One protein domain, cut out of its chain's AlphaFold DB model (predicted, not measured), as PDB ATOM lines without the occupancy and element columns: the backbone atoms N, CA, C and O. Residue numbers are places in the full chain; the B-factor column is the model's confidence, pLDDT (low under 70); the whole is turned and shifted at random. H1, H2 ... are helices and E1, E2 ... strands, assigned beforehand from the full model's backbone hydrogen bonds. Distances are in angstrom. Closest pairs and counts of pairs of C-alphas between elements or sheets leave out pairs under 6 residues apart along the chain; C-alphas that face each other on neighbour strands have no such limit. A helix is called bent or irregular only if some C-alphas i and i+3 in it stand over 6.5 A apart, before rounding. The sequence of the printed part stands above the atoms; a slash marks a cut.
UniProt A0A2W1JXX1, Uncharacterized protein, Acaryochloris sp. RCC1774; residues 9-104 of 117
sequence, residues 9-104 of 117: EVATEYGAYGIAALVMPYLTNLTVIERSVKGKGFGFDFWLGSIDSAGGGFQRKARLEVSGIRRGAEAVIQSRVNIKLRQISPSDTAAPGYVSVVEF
ATOM      1  N   GLU A   9     112.774  92.375 145.100       86.19
ATOM      2  CA  GLU A   9     111.982  93.522 145.544       86.19
ATOM      3  C   GLU A   9     110.499  93.196 145.464       86.19
ATOM      4  O   GLU A   9     109.811  93.295 146.478       86.19
ATOM      5  N   VAL A  10     110.041  92.661 144.330       88.00
ATOM      6  CA  VAL A  10     108.645  92.224 144.164       88.00
ATOM      7  C   VAL A  10     108.260  91.172 145.205       88.00
ATOM      8  O   VAL A  10     107.190  91.263 145.804       88.00
ATOM      9  N   ALA A  11     109.145  90.208 145.479       91.25
ATOM     10  CA  ALA A  11     108.907  89.204 146.515       91.25
ATOM     11  C   ALA A  11     108.779  89.824 147.921       91.25
ATOM     12  O   ALA A  11     107.937  89.397 148.710       91.25
ATOM     13  N   THR A  12     109.591  90.842 148.225       93.31
ATOM     14  CA  THR A  12     109.557  91.539 149.521       93.31
ATOM     15  C   THR A  12     108.250  92.319 149.685       93.31
ATOM     16  O   THR A  12     107.614  92.234 150.733       93.31
ATOM     17  N   GLU A  13     107.817  93.027 148.641       92.81
ATOM     18  CA  GLU A  13     106.570  93.799 148.662       92.81
ATOM     19  C   GLU A  13     105.337  92.897 148.770       92.81
ATOM     20  O   GLU A  13     104.457  93.145 149.589       92.81
ATOM     21  N   TYR A  14     105.283  91.789 148.024       94.12
ATOM     22  CA  TYR A  14     104.160  90.851 148.130       94.12
ATOM     23  C   TYR A  14     104.087  90.171 149.498       94.12
ATOM     24  O   TYR A  14     102.991  89.992 150.029       94.12
ATOM     25  N   GLY A  15     105.235  89.843 150.100       94.81
ATOM     26  CA  GLY A  15     105.278  89.382 151.485       94.81
ATOM     27  C   GLY A  15     104.697  90.421 152.447       94.81
ATOM     28  O   GLY A  15     103.879  90.082 153.301       94.81
ATOM     29  N   ALA A  16     105.072  91.693 152.284       96.94
ATOM     30  CA  ALA A  16     104.575  92.779 153.127       96.94
ATOM     31  C   ALA A  16     103.065  92.987 152.964       96.94
ATOM     32  O   ALA A  16     102.362  93.132 153.961       96.94
ATOM     33  N   TYR A  17     102.547  92.918 151.732       97.50
ATOM     34  CA  TYR A  17     101.110  92.975 151.464       97.50
ATOM     35  C   TYR A  17     100.344  91.871 152.197       97.50
ATOM     36  O   TYR A  17      99.315  92.152 152.806       97.50
ATOM     37  N   GLY A  18     100.852  90.635 152.174       96.50
ATOM     38  CA  GLY A  18     100.223  89.509 152.865       96.50
ATOM     39  C   GLY A  18     100.142  89.720 154.377       96.50
ATOM     40  O   GLY A  18      99.078  89.544 154.967       96.50
ATOM     41  N   ILE A  19     101.241  90.156 155.000       97.12
ATOM     42  CA  ILE A  19     101.268  90.439 156.442       97.12
ATOM     43  C   ILE A  19     100.358  91.621 156.788       97.12
ATOM     44  O   ILE A  19      99.566  91.508 157.720       97.12
ATOM     45  N   ALA A  20     100.412  92.718 156.028       97.62
ATOM     46  CA  ALA A  20      99.545  93.873 156.241       97.62
ATOM     47  C   ALA A  20      98.062  93.478 156.153       97.62
ATOM     48  O   ALA A  20      97.299  93.739 157.079       97.62
ATOM     49  N   ALA A  21      97.656  92.774 155.094       96.50
ATOM     50  CA  ALA A  21      96.280  92.310 154.931       96.50
ATOM     51  C   ALA A  21      95.829  91.371 156.064       96.50
ATOM     52  O   ALA A  21      94.667  91.421 156.461       96.50
ATOM     53  N   LEU A  22      96.740  90.554 156.603       95.62
ATOM     54  CA  LEU A  22      96.456  89.677 157.737       95.62
ATOM     55  C   LEU A  22      96.236  90.461 159.036       95.62
ATOM     56  O   LEU A  22      95.292  90.152 159.751       95.62
ATOM     57  N   VAL A  23      97.088  91.439 159.363       96.12
ATOM     58  CA  VAL A  23      97.050  92.126 160.672       96.12
ATOM     59  C   VAL A  23      96.042  93.273 160.734       96.12
ATOM     60  O   VAL A  23      95.524  93.569 161.809       96.12
ATOM     61  N   MET A  24      95.742  93.917 159.602       96.19
ATOM     62  CA  MET A  24      94.860  95.088 159.556       96.19
ATOM     63  C   MET A  24      93.470  94.833 160.163       96.19
ATOM     64  O   MET A  24      93.061  95.649 160.998       96.19
ATOM     65  N   PRO A  25      92.769  93.717 159.866       95.25
ATOM     66  CA  PRO A  25      91.473  93.437 160.480       95.25
ATOM     67  C   PRO A  25      91.542  93.360 162.005       95.25
ATOM     68  O   PRO A  25      90.706  93.952 162.680       95.25
ATOM     69  N   TYR A  26      92.575  92.714 162.551       94.56
ATOM     70  CA  TYR A  26      92.743  92.564 164.000       94.56
ATOM     71  C   TYR A  26      93.080  93.881 164.704       94.56
ATOM     72  O   TYR A  26      92.658  94.092 165.835       94.56
ATOM     73  N   LEU A  27      93.847  94.760 164.052       96.12
ATOM     74  CA  LEU A  27      94.306  96.016 164.654       96.12
ATOM     75  C   LEU A  27      93.327  97.178 164.467       96.12
ATOM     76  O   LEU A  27      93.383  98.146 165.220       96.12
ATOM     77  N   THR A  28      92.471  97.127 163.443       95.00
ATOM     78  CA  THR A  28      91.689  98.303 163.018       95.00
ATOM     79  C   THR A  28      90.225  98.015 162.706       95.00
ATOM     80  O   THR A  28      89.472  98.953 162.460       95.00
ATOM     81  N   ASN A  29      89.810  96.745 162.688       93.88
ATOM     82  CA  ASN A  29      88.502  96.314 162.184       93.88
ATOM     83  C   ASN A  29      88.256  96.656 160.693       93.88
ATOM     84  O   ASN A  29      87.114  96.705 160.216       93.88
ATOM     85  N   LEU A  30      89.339  96.906 159.945       94.31
ATOM     86  CA  LEU A  30      89.326  97.203 158.517       94.31
ATOM     87  C   LEU A  30      90.094  96.136 157.726       94.31
ATOM     88  O   LEU A  30      91.169  95.700 158.128       94.31
ATOM     89  N   THR A  31      89.563  95.752 156.568       94.81
ATOM     90  CA  THR A  31      90.153  94.774 155.645       94.81
ATOM     91  C   THR A  31      90.371  95.374 154.258       94.81
ATOM     92  O   THR A  31      89.707  96.339 153.878       94.81
ATOM     93  N   VAL A  32      91.303  94.809 153.491       94.00
ATOM     94  CA  VAL A  32      91.577  95.217 152.105       94.00
ATOM     95  C   VAL A  32      90.389  94.848 151.215       94.00
ATOM     96  O   VAL A  32      89.977  93.692 151.190       94.00
ATOM     97  N   ILE A  33      89.861  95.820 150.462       92.06
ATOM     98  CA  ILE A  33      88.699  95.614 149.574       92.06
ATOM     99  C   ILE A  33      89.012  95.835 148.092       92.06
ATOM    100  O   ILE A  33      88.436  95.166 147.240       92.06
ATOM    101  N   GLU A  34      89.927  96.746 147.756       91.00
ATOM    102  CA  GLU A  34      90.372  96.949 146.376       91.00
ATOM    103  C   GLU A  34      91.809  97.490 146.352       91.00
ATOM    104  O   GLU A  34      92.267  98.140 147.296       91.00
ATOM    105  N   ARG A  35      92.504  97.278 145.233       91.44
ATOM    106  CA  ARG A  35      93.774  97.952 144.950       91.44
ATOM    107  C   ARG A  35      93.520  99.338 144.362       91.44
ATOM    108  O   ARG A  35      92.648  99.495 143.512       91.44
ATOM    109  N   SER A  36      94.304 100.330 144.770       89.06
ATOM    110  CA  SER A  36      94.232 101.674 144.203       89.06
ATOM    111  C   SER A  36      94.602 101.679 142.710       89.06
ATOM    112  O   SER A  36      95.358 100.836 142.208       89.06
ATOM    113  N   VAL A  37      94.074 102.658 141.970       82.06
ATOM    114  CA  VAL A  37      94.418 102.847 140.557       82.06
ATOM    115  C   VAL A  37      95.817 103.459 140.454       82.06
ATOM    116  O   VAL A  37      96.024 104.625 140.803       82.06
ATOM    117  N   LYS A  38      96.776 102.686 139.927       68.81
ATOM    118  CA  LYS A  38      98.135 103.170 139.634       68.81
ATOM    119  C   LYS A  38      98.104 104.353 138.656       68.81
ATOM    120  O   LYS A  38      97.314 104.372 137.718       68.81
ATOM    121  N   GLY A  39      98.992 105.328 138.861       60.16
ATOM    122  CA  GLY A  39      99.205 106.450 137.934       60.16
ATOM    123  C   GLY A  39      98.309 107.676 138.138       60.16
ATOM    124  O   GLY A  39      98.537 108.690 137.493       60.16
ATOM    125  N   LYS A  40      97.339 107.640 139.064       59.38
ATOM    126  CA  LYS A  40      96.468 108.794 139.377       59.38
ATOM    127  C   LYS A  40      96.983 109.702 140.511       59.38
ATOM    128  O   LYS A  40      96.223 110.499 141.041       59.38
ATOM    129  N   GLY A  41      98.247 109.563 140.920       61.59
ATOM    130  CA  GLY A  41      98.861 110.428 141.943       61.59
ATOM    131  C   GLY A  41      98.359 110.223 143.380       61.59
ATOM    132  O   GLY A  41      98.745 110.975 144.265       61.59
ATOM    133  N   PHE A  42      97.531 109.204 143.635       69.56
ATOM    134  CA  PHE A  42      96.974 108.934 144.965       69.56
ATOM    135  C   PHE A  42      98.028 108.524 146.004       69.56
ATOM    136  O   PHE A  42      97.879 108.838 147.180       69.56
ATOM    137  N   GLY A  43      99.090 107.842 145.571       84.75
ATOM    138  CA  GLY A  43     100.256 107.563 146.408       84.75
ATOM    139  C   GLY A  43     100.111 106.423 147.420       84.75
ATOM    140  O   GLY A  43     101.074 106.195 148.141       84.75
ATOM    141  N   PHE A  44      98.981 105.703 147.455       93.62
ATOM    142  CA  PHE A  44      98.765 104.529 148.320       93.62
ATOM    143  C   PHE A  44      98.425 103.255 147.521       93.62
ATOM    144  O   PHE A  44      97.970 103.364 146.383       93.62
ATOM    145  N   ASP A  45      98.571 102.067 148.110       94.56
ATOM    146  CA  ASP A  45      98.370 100.764 147.458       94.56
ATOM    147  C   ASP A  45      96.923 100.239 147.459       94.56
ATOM    148  O   ASP A  45      96.470  99.692 146.450       94.56
ATOM    149  N   PHE A  46      96.195 100.356 148.574       94.88
ATOM    150  CA  PHE A  46      94.894  99.700 148.763       94.88
ATOM    151  C   PHE A  46      93.851 100.607 149.403       94.88
ATOM    152  O   PHE A  46      94.162 101.462 150.230       94.88
ATOM    153  N   TRP A  47      92.587 100.359 149.075       94.44
ATOM    154  CA  TRP A  47      91.472 100.836 149.879       94.44
ATOM    155  C   TRP A  47      91.044  99.778 150.888       94.44
ATOM    156  O   TRP A  47      91.058  98.575 150.608       94.44
ATOM    157  N   LEU A  48      90.600 100.261 152.042       94.44
ATOM    158  CA  LEU A  48      90.111  99.459 153.149       94.44
ATOM    159  C   LEU A  48      88.602  99.638 153.347       94.44
ATOM    160  O   LEU A  48      88.054 100.725 153.155       94.44
ATOM    161  N   GLY A  49      87.935  98.568 153.765       93.44
ATOM    162  CA  GLY A  49      86.526  98.533 154.156       93.44
ATOM    163  C   GLY A  49      86.353  97.877 155.522       93.44
ATOM    164  O   GLY A  49      87.295  97.311 156.061       93.44
ATOM    165  N   SER A  50      85.157  97.967 156.100       91.25
ATOM    166  CA  SER A  50      84.863  97.313 157.383       91.25
ATOM    167  C   SER A  50      84.717  95.801 157.198       91.25
ATOM    168  O   SER A  50      84.171  95.365 156.187       91.25
ATOM    169  N   ILE A  51      85.178  95.009 158.168       86.50
ATOM    170  CA  ILE A  51      84.946  93.555 158.168       86.50
ATOM    171  C   ILE A  51      83.495  93.193 158.536       86.50
ATOM    172  O   ILE A  51      82.964  92.209 158.032       86.50
ATOM    173  N   ASP A  52      82.823  94.034 159.329       83.06
ATOM    174  CA  ASP A  52      81.466  93.785 159.842       83.06
ATOM    175  C   ASP A  52      80.350  94.196 158.874       83.06
ATOM    176  O   ASP A  52      79.164  94.042 159.173       83.06
ATOM    177  N   SER A  53      80.684  94.770 157.715       70.81
ATOM    178  CA  SER A  53      79.669  95.207 156.759       70.81
ATOM    179  C   SER A  53      79.026  94.015 156.046       70.81
ATOM    180  O   SER A  53      79.351  93.714 154.901       70.81
ATOM    181  N   ALA A  54      78.048  93.390 156.706       58.03
ATOM    182  CA  ALA A  54      77.187  92.329 156.175       58.03
ATOM    183  C   ALA A  54      76.323  92.768 154.966       58.03
ATOM    184  O   ALA A  54      75.676  91.941 154.336       58.03
ATOM    185  N   GLY A  55      76.306  94.068 154.637       53.78
ATOM    186  CA  GLY A  55      75.388  94.694 153.677       53.78
ATOM    187  C   GLY A  55      75.974  95.163 152.336       53.78
ATOM    188  O   GLY A  55      75.331  95.959 151.663       53.78
ATOM    189  N   GLY A  56      77.166  94.718 151.921       54.22
ATOM    190  CA  GLY A  56      77.543  94.772 150.494       54.22
ATOM    191  C   GLY A  56      78.019  96.111 149.899       54.22
ATOM    192  O   GLY A  56      77.792  96.356 148.718       54.22
ATOM    193  N   GLY A  57      78.728  96.967 150.643       55.91
ATOM    194  CA  GLY A  57      79.316  98.196 150.079       55.91
ATOM    195  C   GLY A  57      80.846  98.237 150.131       55.91
ATOM    196  O   GLY A  57      81.420  98.162 151.215       55.91
ATOM    197  N   PHE A  58      81.505  98.465 148.988       64.88
ATOM    198  CA  PHE A  58      82.916  98.884 148.905       64.88
ATOM    199  C   PHE A  58      83.071 100.316 149.454       64.88
ATOM    200  O   PHE A  58      83.183 101.282 148.707       64.88
ATOM    201  N   GLN A  59      83.028 100.472 150.779       75.12
ATOM    202  CA  GLN A  59      82.888 101.777 151.445       75.12
ATOM    203  C   GLN A  59      84.165 102.639 151.474       75.12
ATOM    204  O   GLN A  59      84.111 103.728 152.034       75.12
ATOM    205  N   ARG A  60      85.293 102.173 150.905       87.12
ATOM    206  CA  ARG A  60      86.586 102.899 150.814       87.12
ATOM    207  C   ARG A  60      86.889 103.761 152.056       87.12
ATOM    208  O   ARG A  60      87.230 104.934 151.951       87.12
ATOM    209  N   LYS A  61      86.732 103.170 153.246       91.94
ATOM    210  CA  LYS A  61      86.754 103.870 154.542       91.94
ATOM    211  C   LYS A  61      88.127 104.404 154.923       91.94
ATOM    212  O   LYS A  61      88.212 105.331 155.720       91.94
ATOM    213  N   ALA A  62      89.184 103.793 154.406       94.81
ATOM    214  CA  ALA A  62      90.553 104.216 154.636       94.81
ATOM    215  C   ALA A  62      91.454 103.781 153.479       94.81
ATOM    216  O   ALA A  62      91.075 102.961 152.639       94.81
ATOM    217  N   ARG A  63      92.657 104.342 153.452       95.75
ATOM    218  CA  ARG A  63      93.729 104.054 152.501       95.75
ATOM    219  C   ARG A  63      94.831 103.295 153.224       95.75
ATOM    220  O   ARG A  63      95.098 103.572 154.392       95.75
ATOM    221  N   LEU A  64      95.489 102.376 152.537       97.06
ATOM    222  CA  LEU A  64      96.635 101.637 153.050       97.06
ATOM    223  C   LEU A  64      97.781 101.725 152.053       97.06
ATOM    224  O   LEU A  64      97.628 101.345 150.893       97.06
ATOM    225  N   GLU A  65      98.927 102.184 152.533       97.38
ATOM    226  CA  GLU A  65     100.201 102.099 151.832       97.38
ATOM    227  C   GLU A  65     101.116 101.124 152.557       97.38
ATOM    228  O   GLU A  65     101.243 101.172 153.785       97.38
ATOM    229  N   VAL A  66     101.756 100.231 151.805       97.12
ATOM    230  CA  VAL A  66     102.583  99.177 152.385       97.12
ATOM    231  C   VAL A  66     104.026  99.307 151.897       97.12
ATOM    232  O   VAL A  66     104.318  99.830 150.822       97.12
ATOM    233  N   SER A  67     104.968  98.879 152.730       96.38
ATOM    234  CA  SER A  67     106.368  98.733 152.351       96.38
ATOM    235  C   SER A  67     106.957  97.486 152.983       96.38
ATOM    236  O   SER A  67     106.798  97.261 154.184       96.38
ATOM    237  N   GLY A  68     107.707  96.718 152.202       96.19
ATOM    238  CA  GLY A  68     108.522  95.632 152.729       96.19
ATOM    239  C   GLY A  68     109.996  96.017 152.881       96.19
ATOM    240  O   GLY A  68     110.584  96.681 152.029       96.19
ATOM    241  N   ILE A  69     110.635  95.555 153.955       95.06
ATOM    242  CA  ILE A  69     112.070  95.715 154.208       95.06
ATOM    243  C   ILE A  69     112.662  94.340 154.512       95.06
ATOM    244  O   ILE A  69     112.204  93.634 155.401       95.06
ATOM    245  N   ARG A  70     113.718  93.942 153.793       92.50
ATOM    246  CA  ARG A  70     114.376  92.639 154.026       92.50
ATOM    247  C   ARG A  70     115.243  92.605 155.283       92.50
ATOM    248  O   ARG A  70     115.358  91.562 155.915       92.50
ATOM    249  N   ARG A  71     115.951  93.708 155.534       93.75
ATOM    250  CA  ARG A  71     116.810  93.916 156.699       93.75
ATOM    251  C   ARG A  71     116.819  95.387 157.075       93.75
ATOM    252  O   ARG A  71     117.230  96.211 156.260       93.75
ATOM    253  N   GLY A  72     116.414  95.704 158.296       92.38
ATOM    254  CA  GLY A  72     116.465  97.063 158.822       92.38
ATOM    255  C   GLY A  72     116.373  97.095 160.340       92.38
ATOM    256  O   GLY A  72     115.637  96.322 160.934       92.38
ATOM    257  N   ALA A  73     117.132  98.002 160.955       94.38
ATOM    258  CA  ALA A  73     116.935  98.365 162.356       94.38
ATOM    259  C   ALA A  73     115.735  99.317 162.496       94.38
ATOM    260  O   ALA A  73     115.259  99.872 161.503       94.38
ATOM    261  N   GLU A  74     115.317  99.583 163.732       94.56
ATOM    262  CA  GLU A  74     114.174 100.452 164.048       94.56
ATOM    263  C   GLU A  74     114.236 101.819 163.347       94.56
ATOM    264  O   GLU A  74     113.268 102.271 162.743       94.56
ATOM    265  N   ALA A  75     115.416 102.447 163.305       96.44
ATOM    266  CA  ALA A  75     115.604 103.726 162.617       96.44
ATOM    267  C   ALA A  75     115.277 103.657 161.108       96.44
ATOM    268  O   ALA A  75     114.766 104.618 160.530       96.44
ATOM    269  N   VAL A  76     115.545 102.517 160.461       95.94
ATOM    270  CA  VAL A  76     115.212 102.292 159.046       95.94
ATOM    271  C   VAL A  76     113.706 102.115 158.879       95.94
ATOM    272  O   VAL A  76     113.140 102.677 157.941       95.94
ATOM    273  N   ILE A  77     113.056 101.390 159.794       96.38
ATOM    274  CA  ILE A  77     111.598 101.220 159.812       96.38
ATOM    275  C   ILE A  77     110.927 102.589 159.958       96.38
ATOM    276  O   ILE A  77     110.129 102.969 159.103       96.38
ATOM    277  N   GLN A  78     111.324 103.386 160.952       97.56
ATOM    278  CA  GLN A  78     110.748 104.711 161.186       97.56
ATOM    279  C   GLN A  78     110.984 105.669 160.009       97.56
ATOM    280  O   GLN A  78     110.085 106.408 159.602       97.56
ATOM    281  N   SER A  79     112.180 105.638 159.415       97.69
ATOM    282  CA  SER A  79     112.474 106.412 158.206       97.69
ATOM    283  C   SER A  79     111.530 106.032 157.057       97.69
ATOM    284  O   SER A  79     110.965 106.906 156.395       97.69
ATOM    285  N   ARG A  80     111.282 104.730 156.864       96.56
ATOM    286  CA  ARG A  80     110.350 104.218 155.848       96.56
ATOM    287  C   ARG A  80     108.909 104.626 156.133       96.56
ATOM    288  O   ARG A  80     108.246 105.080 155.203       96.56
ATOM    289  N   VAL A  81     108.462 104.566 157.387       97.88
ATOM    290  CA  VAL A  81     107.144 105.075 157.804       97.88
ATOM    291  C   VAL A  81     106.991 106.544 157.407       97.88
ATOM    292  O   VAL A  81     106.047 106.898 156.707       97.88
ATOM    293  N   ASN A  82     107.962 107.390 157.759       97.88
ATOM    294  CA  ASN A  82     107.917 108.823 157.455       97.88
ATOM    295  C   ASN A  82     107.890 109.109 155.943       97.88
ATOM    296  O   ASN A  82     107.213 110.035 155.497       97.88
ATOM    297  N   ILE A  83     108.626 108.327 155.145       96.56
ATOM    298  CA  ILE A  83     108.602 108.426 153.677       96.56
ATOM    299  C   ILE A  83     107.214 108.070 153.137       96.56
ATOM    300  O   ILE A  83     106.668 108.832 152.340       96.56
ATOM    301  N   LYS A  84     106.633 106.950 153.577       95.25
ATOM    302  CA  LYS A  84     105.319 106.490 153.108       95.25
ATOM    303  C   LYS A  84     104.183 107.415 153.544       95.25
ATOM    304  O   LYS A  84     103.292 107.672 152.744       95.25
ATOM    305  N   LEU A  85     104.253 107.996 154.743       96.50
ATOM    306  CA  LEU A  85     103.297 109.018 155.184       96.50
ATOM    307  C   LEU A  85     103.278 110.212 154.223       96.50
ATOM    308  O   LEU A  85     102.214 110.588 153.742       96.50
ATOM    309  N   ARG A  86     104.451 110.744 153.851       95.44
ATOM    310  CA  ARG A  86     104.540 111.818 152.844       95.44
ATOM    311  C   ARG A  86     104.028 111.388 151.470       95.44
ATOM    312  O   ARG A  86     103.467 112.206 150.751       95.44
ATOM    313  N   GLN A  87     104.232 110.124 151.097       92.38
ATOM    314  CA  GLN A  87     103.777 109.581 149.816       92.38
ATOM    315  C   GLN A  87     102.247 109.593 149.698       92.38
ATOM    316  O   GLN A  87     101.728 109.870 148.618       92.38
ATOM    317  N   ILE A  88     101.531 109.323 150.794       94.31
ATOM    318  CA  ILE A  88     100.062 109.301 150.811       94.31
ATOM    319  C   ILE A  88      99.433 110.663 151.119       94.31
ATOM    320  O   ILE A  88      98.240 110.832 150.867       94.31
ATOM    321  N   SER A  89     100.208 111.639 151.605       93.56
ATOM    322  CA  SER A  89      99.706 112.976 151.945       93.56
ATOM    323  C   SER A  89      98.875 113.664 150.851       93.56
ATOM    324  O   SER A  89      97.862 114.282 151.182       93.56
ATOM    325  N   PRO A  90      99.200 113.542 149.543       91.19
ATOM    326  CA  PRO A  90      98.388 114.149 148.487       91.19
ATOM    327  C   PRO A  90      96.924 113.687 148.455       91.19
ATOM    328  O   PRO A  90      96.091 114.362 147.857       91.19
ATOM    329  N   SER A  91      96.594 112.548 149.073       89.62
ATOM    330  CA  SER A  91      95.228 112.019 149.134       89.62
ATOM    331  C   SER A  91      94.622 112.016 150.544       89.62
ATOM    332  O   SER A  91      93.649 111.302 150.788       89.62
ATOM    333  N   ASP A  92      95.137 112.839 151.465       93.00
ATOM    334  CA  ASP A  92      94.640 112.934 152.849       93.00
ATOM    335  C   ASP A  92      93.178 113.360 152.978       93.00
ATOM    336  O   ASP A  92      92.488 112.931 153.901       93.00
ATOM    337  N   THR A  93      92.664 114.116 152.011       92.25
ATOM    338  CA  THR A  93      91.252 114.515 151.967       92.25
ATOM    339  C   THR A  93      90.310 113.387 151.543       92.25
ATOM    340  O   THR A  93      89.102 113.515 151.722       92.25
ATOM    341  N   ALA A  94      90.825 112.289 150.979       90.56
ATOM    342  CA  ALA A  94      89.989 111.222 150.439       90.56
ATOM    343  C   ALA A  94      89.467 110.268 151.528       90.56
ATOM    344  O   ALA A  94      88.316 109.848 151.459       90.56
ATOM    345  N   ALA A  95      90.317 109.909 152.497       93.00
ATOM    346  CA  ALA A  95      89.992 109.075 153.662       93.00
ATOM    347  C   ALA A  95      91.201 109.007 154.628       93.00
ATOM    348  O   ALA A  95      92.328 109.289 154.201       93.00
ATOM    349  N   PRO A  96      91.028 108.556 155.887       95.69
ATOM    350  CA  PRO A  96      92.144 108.225 156.776       95.69
ATOM    351  C   PRO A  96      93.180 107.310 156.110       95.69
ATOM    352  O   PRO A  96      92.824 106.414 155.343       95.69
ATOM    353  N   GLY A  97      94.464 107.551 156.377       96.00
ATOM    354  CA  GLY A  97      95.577 106.814 155.782       96.00
ATOM    355  C   GLY A  97      96.331 105.975 156.806       96.00
ATOM    356  O   GLY A  97      96.688 106.466 157.874       96.00
ATOM    357  N   TYR A  98      96.607 104.724 156.455       97.94
ATOM    358  CA  TYR A  98      97.459 103.814 157.208       97.94
ATOM    359  C   TYR A  98      98.736 103.529 156.426       97.94
ATOM    360  O   TYR A  98      98.717 103.378 155.203       97.94
ATOM    361  N   VAL A  99      99.840 103.405 157.156       97.88
ATOM    362  CA  VAL A  99     101.123 102.946 156.629       97.88
ATOM    363  C   VAL A  99     101.497 101.662 157.351       97.88
ATOM    364  O   VAL A  99     101.564 101.637 158.578       97.88
ATOM    365  N   SER A 100     101.761 100.605 156.588       97.81
ATOM    366  CA  SER A 100     102.290  99.347 157.110       97.81
ATOM    367  C   SER A 100     103.705  99.136 156.588       97.81
ATOM    368  O   SER A 100     103.935  99.107 155.381       97.81
ATOM    369  N   VAL A 101     104.669  98.999 157.494       97.69
ATOM    370  CA  VAL A 101     106.052  98.659 157.150       97.69
ATOM    371  C   VAL A 101     106.364  97.303 157.764       97.69
ATOM    372  O   VAL A 101     106.261  97.140 158.976       97.69
ATOM    373  N   VAL A 102     106.733  96.335 156.927       97.19
ATOM    374  CA  VAL A 102     107.005  94.956 157.350       97.19
ATOM    375  C   VAL A 102     108.485  94.650 157.168       97.19
ATOM    376  O   VAL A 102     109.013  94.742 156.062       97.19
ATOM    377  N   GLU A 103     109.156  94.286 158.258       96.38
ATOM    378  CA  GLU A 103     110.581  93.954 158.295       96.38
ATOM    379  C   GLU A 103     110.770  92.430 158.402       96.38
ATOM    380  O   GLU A 103     110.109  91.774 159.205       96.38
ATOM    381  N   PHE A 104     111.643  91.855 157.567       95.25
ATOM    382  CA  PHE A 104     111.782  90.403 157.389       95.25
ATOM    383  C   PHE A 104     113.124  89.813 157.847       95.25
ATOM    384  O   PHE A 104     113.415  88.659 157.527       95.25
TER     385      PHE A 104
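Overview. This is residues 9 to 104 of the 117 residues of an uncharacterized protein of Acaryochloris sp. RCC1774 (UniProt A0A2W1JXX1). A strongly twisted sheet of four strands is the middle of three layers: it curls round H1 on one face, and H2 packs along E3 and E4 on the other. The printed part has 96 residues with two named helices and four named strands, in the order H1, E1, E2, E3, H2, E4. The sheet's order is E1, E2, E3, E4, mixed, and the class is mixed, helices and strands. The whole is compact, with a radius of gyration of the C-alphas of 13.3 A, and elongated, spanning 42 by 27 by 21 A.

Arrangement. E1, residues 30 to 35, E2, residues 46 to 50, and E3, residues 62 to 69, form a meander of two hairpins, each strand the antiparallel neighbour of the one before. N 31 and O 49 are 2.8 A apart and N 46 and O 64 2.9 A, within hydrogen-bond range. E4, residues 97 to 103, is parallel to E3, with N 65 and O 98 2.9 A apart, within range. H1, residues 9 to 28, touches E3, the closest C-alphas being those of Glu 13 and Gly 68, 4.9 A apart. H2, residues 74 to 91, is on the opposite face, over E3 and E4, at a height over the sheet of 8.4 A. It touches E4, the closest C-alphas being those of Val 81 and Val 99, 6.5 A apart. E3, H2 and E4 form a strand-helix-strand unit, parallel neighbour strands with a helix between, its crossover right-handed. H1 and H2 are apart. Of the O i to N i+4 pairs, 14 of 16 in H1 and 12 of 14 in H2 are within hydrogen-bond range.

Along the chain. H1 begins at C-alpha 9 (111.982, 93.522, 145.544), spans 27.2 A and has a kink of 33 degrees near residue 22. H1 is only just irregular, with C-alphas 22 and 25 6.8 A apart; H2, 26.7 A long, is irregular, with C-alphas 87 and 90 7.2 A apart. E3 is 23.1 A long, and E4, 19.9 A, ends at C-alpha 103 (110.581, 93.954, 158.295).

Size, cuts and confidence. The C-alphas of Gly 55 and Ala 73, the two farthest apart, are 42.6 A apart. The printed part has no cut, and the link from E2 to E3 is long. Residues 38 to 42 and 54 to 58 have pLDDT under 70.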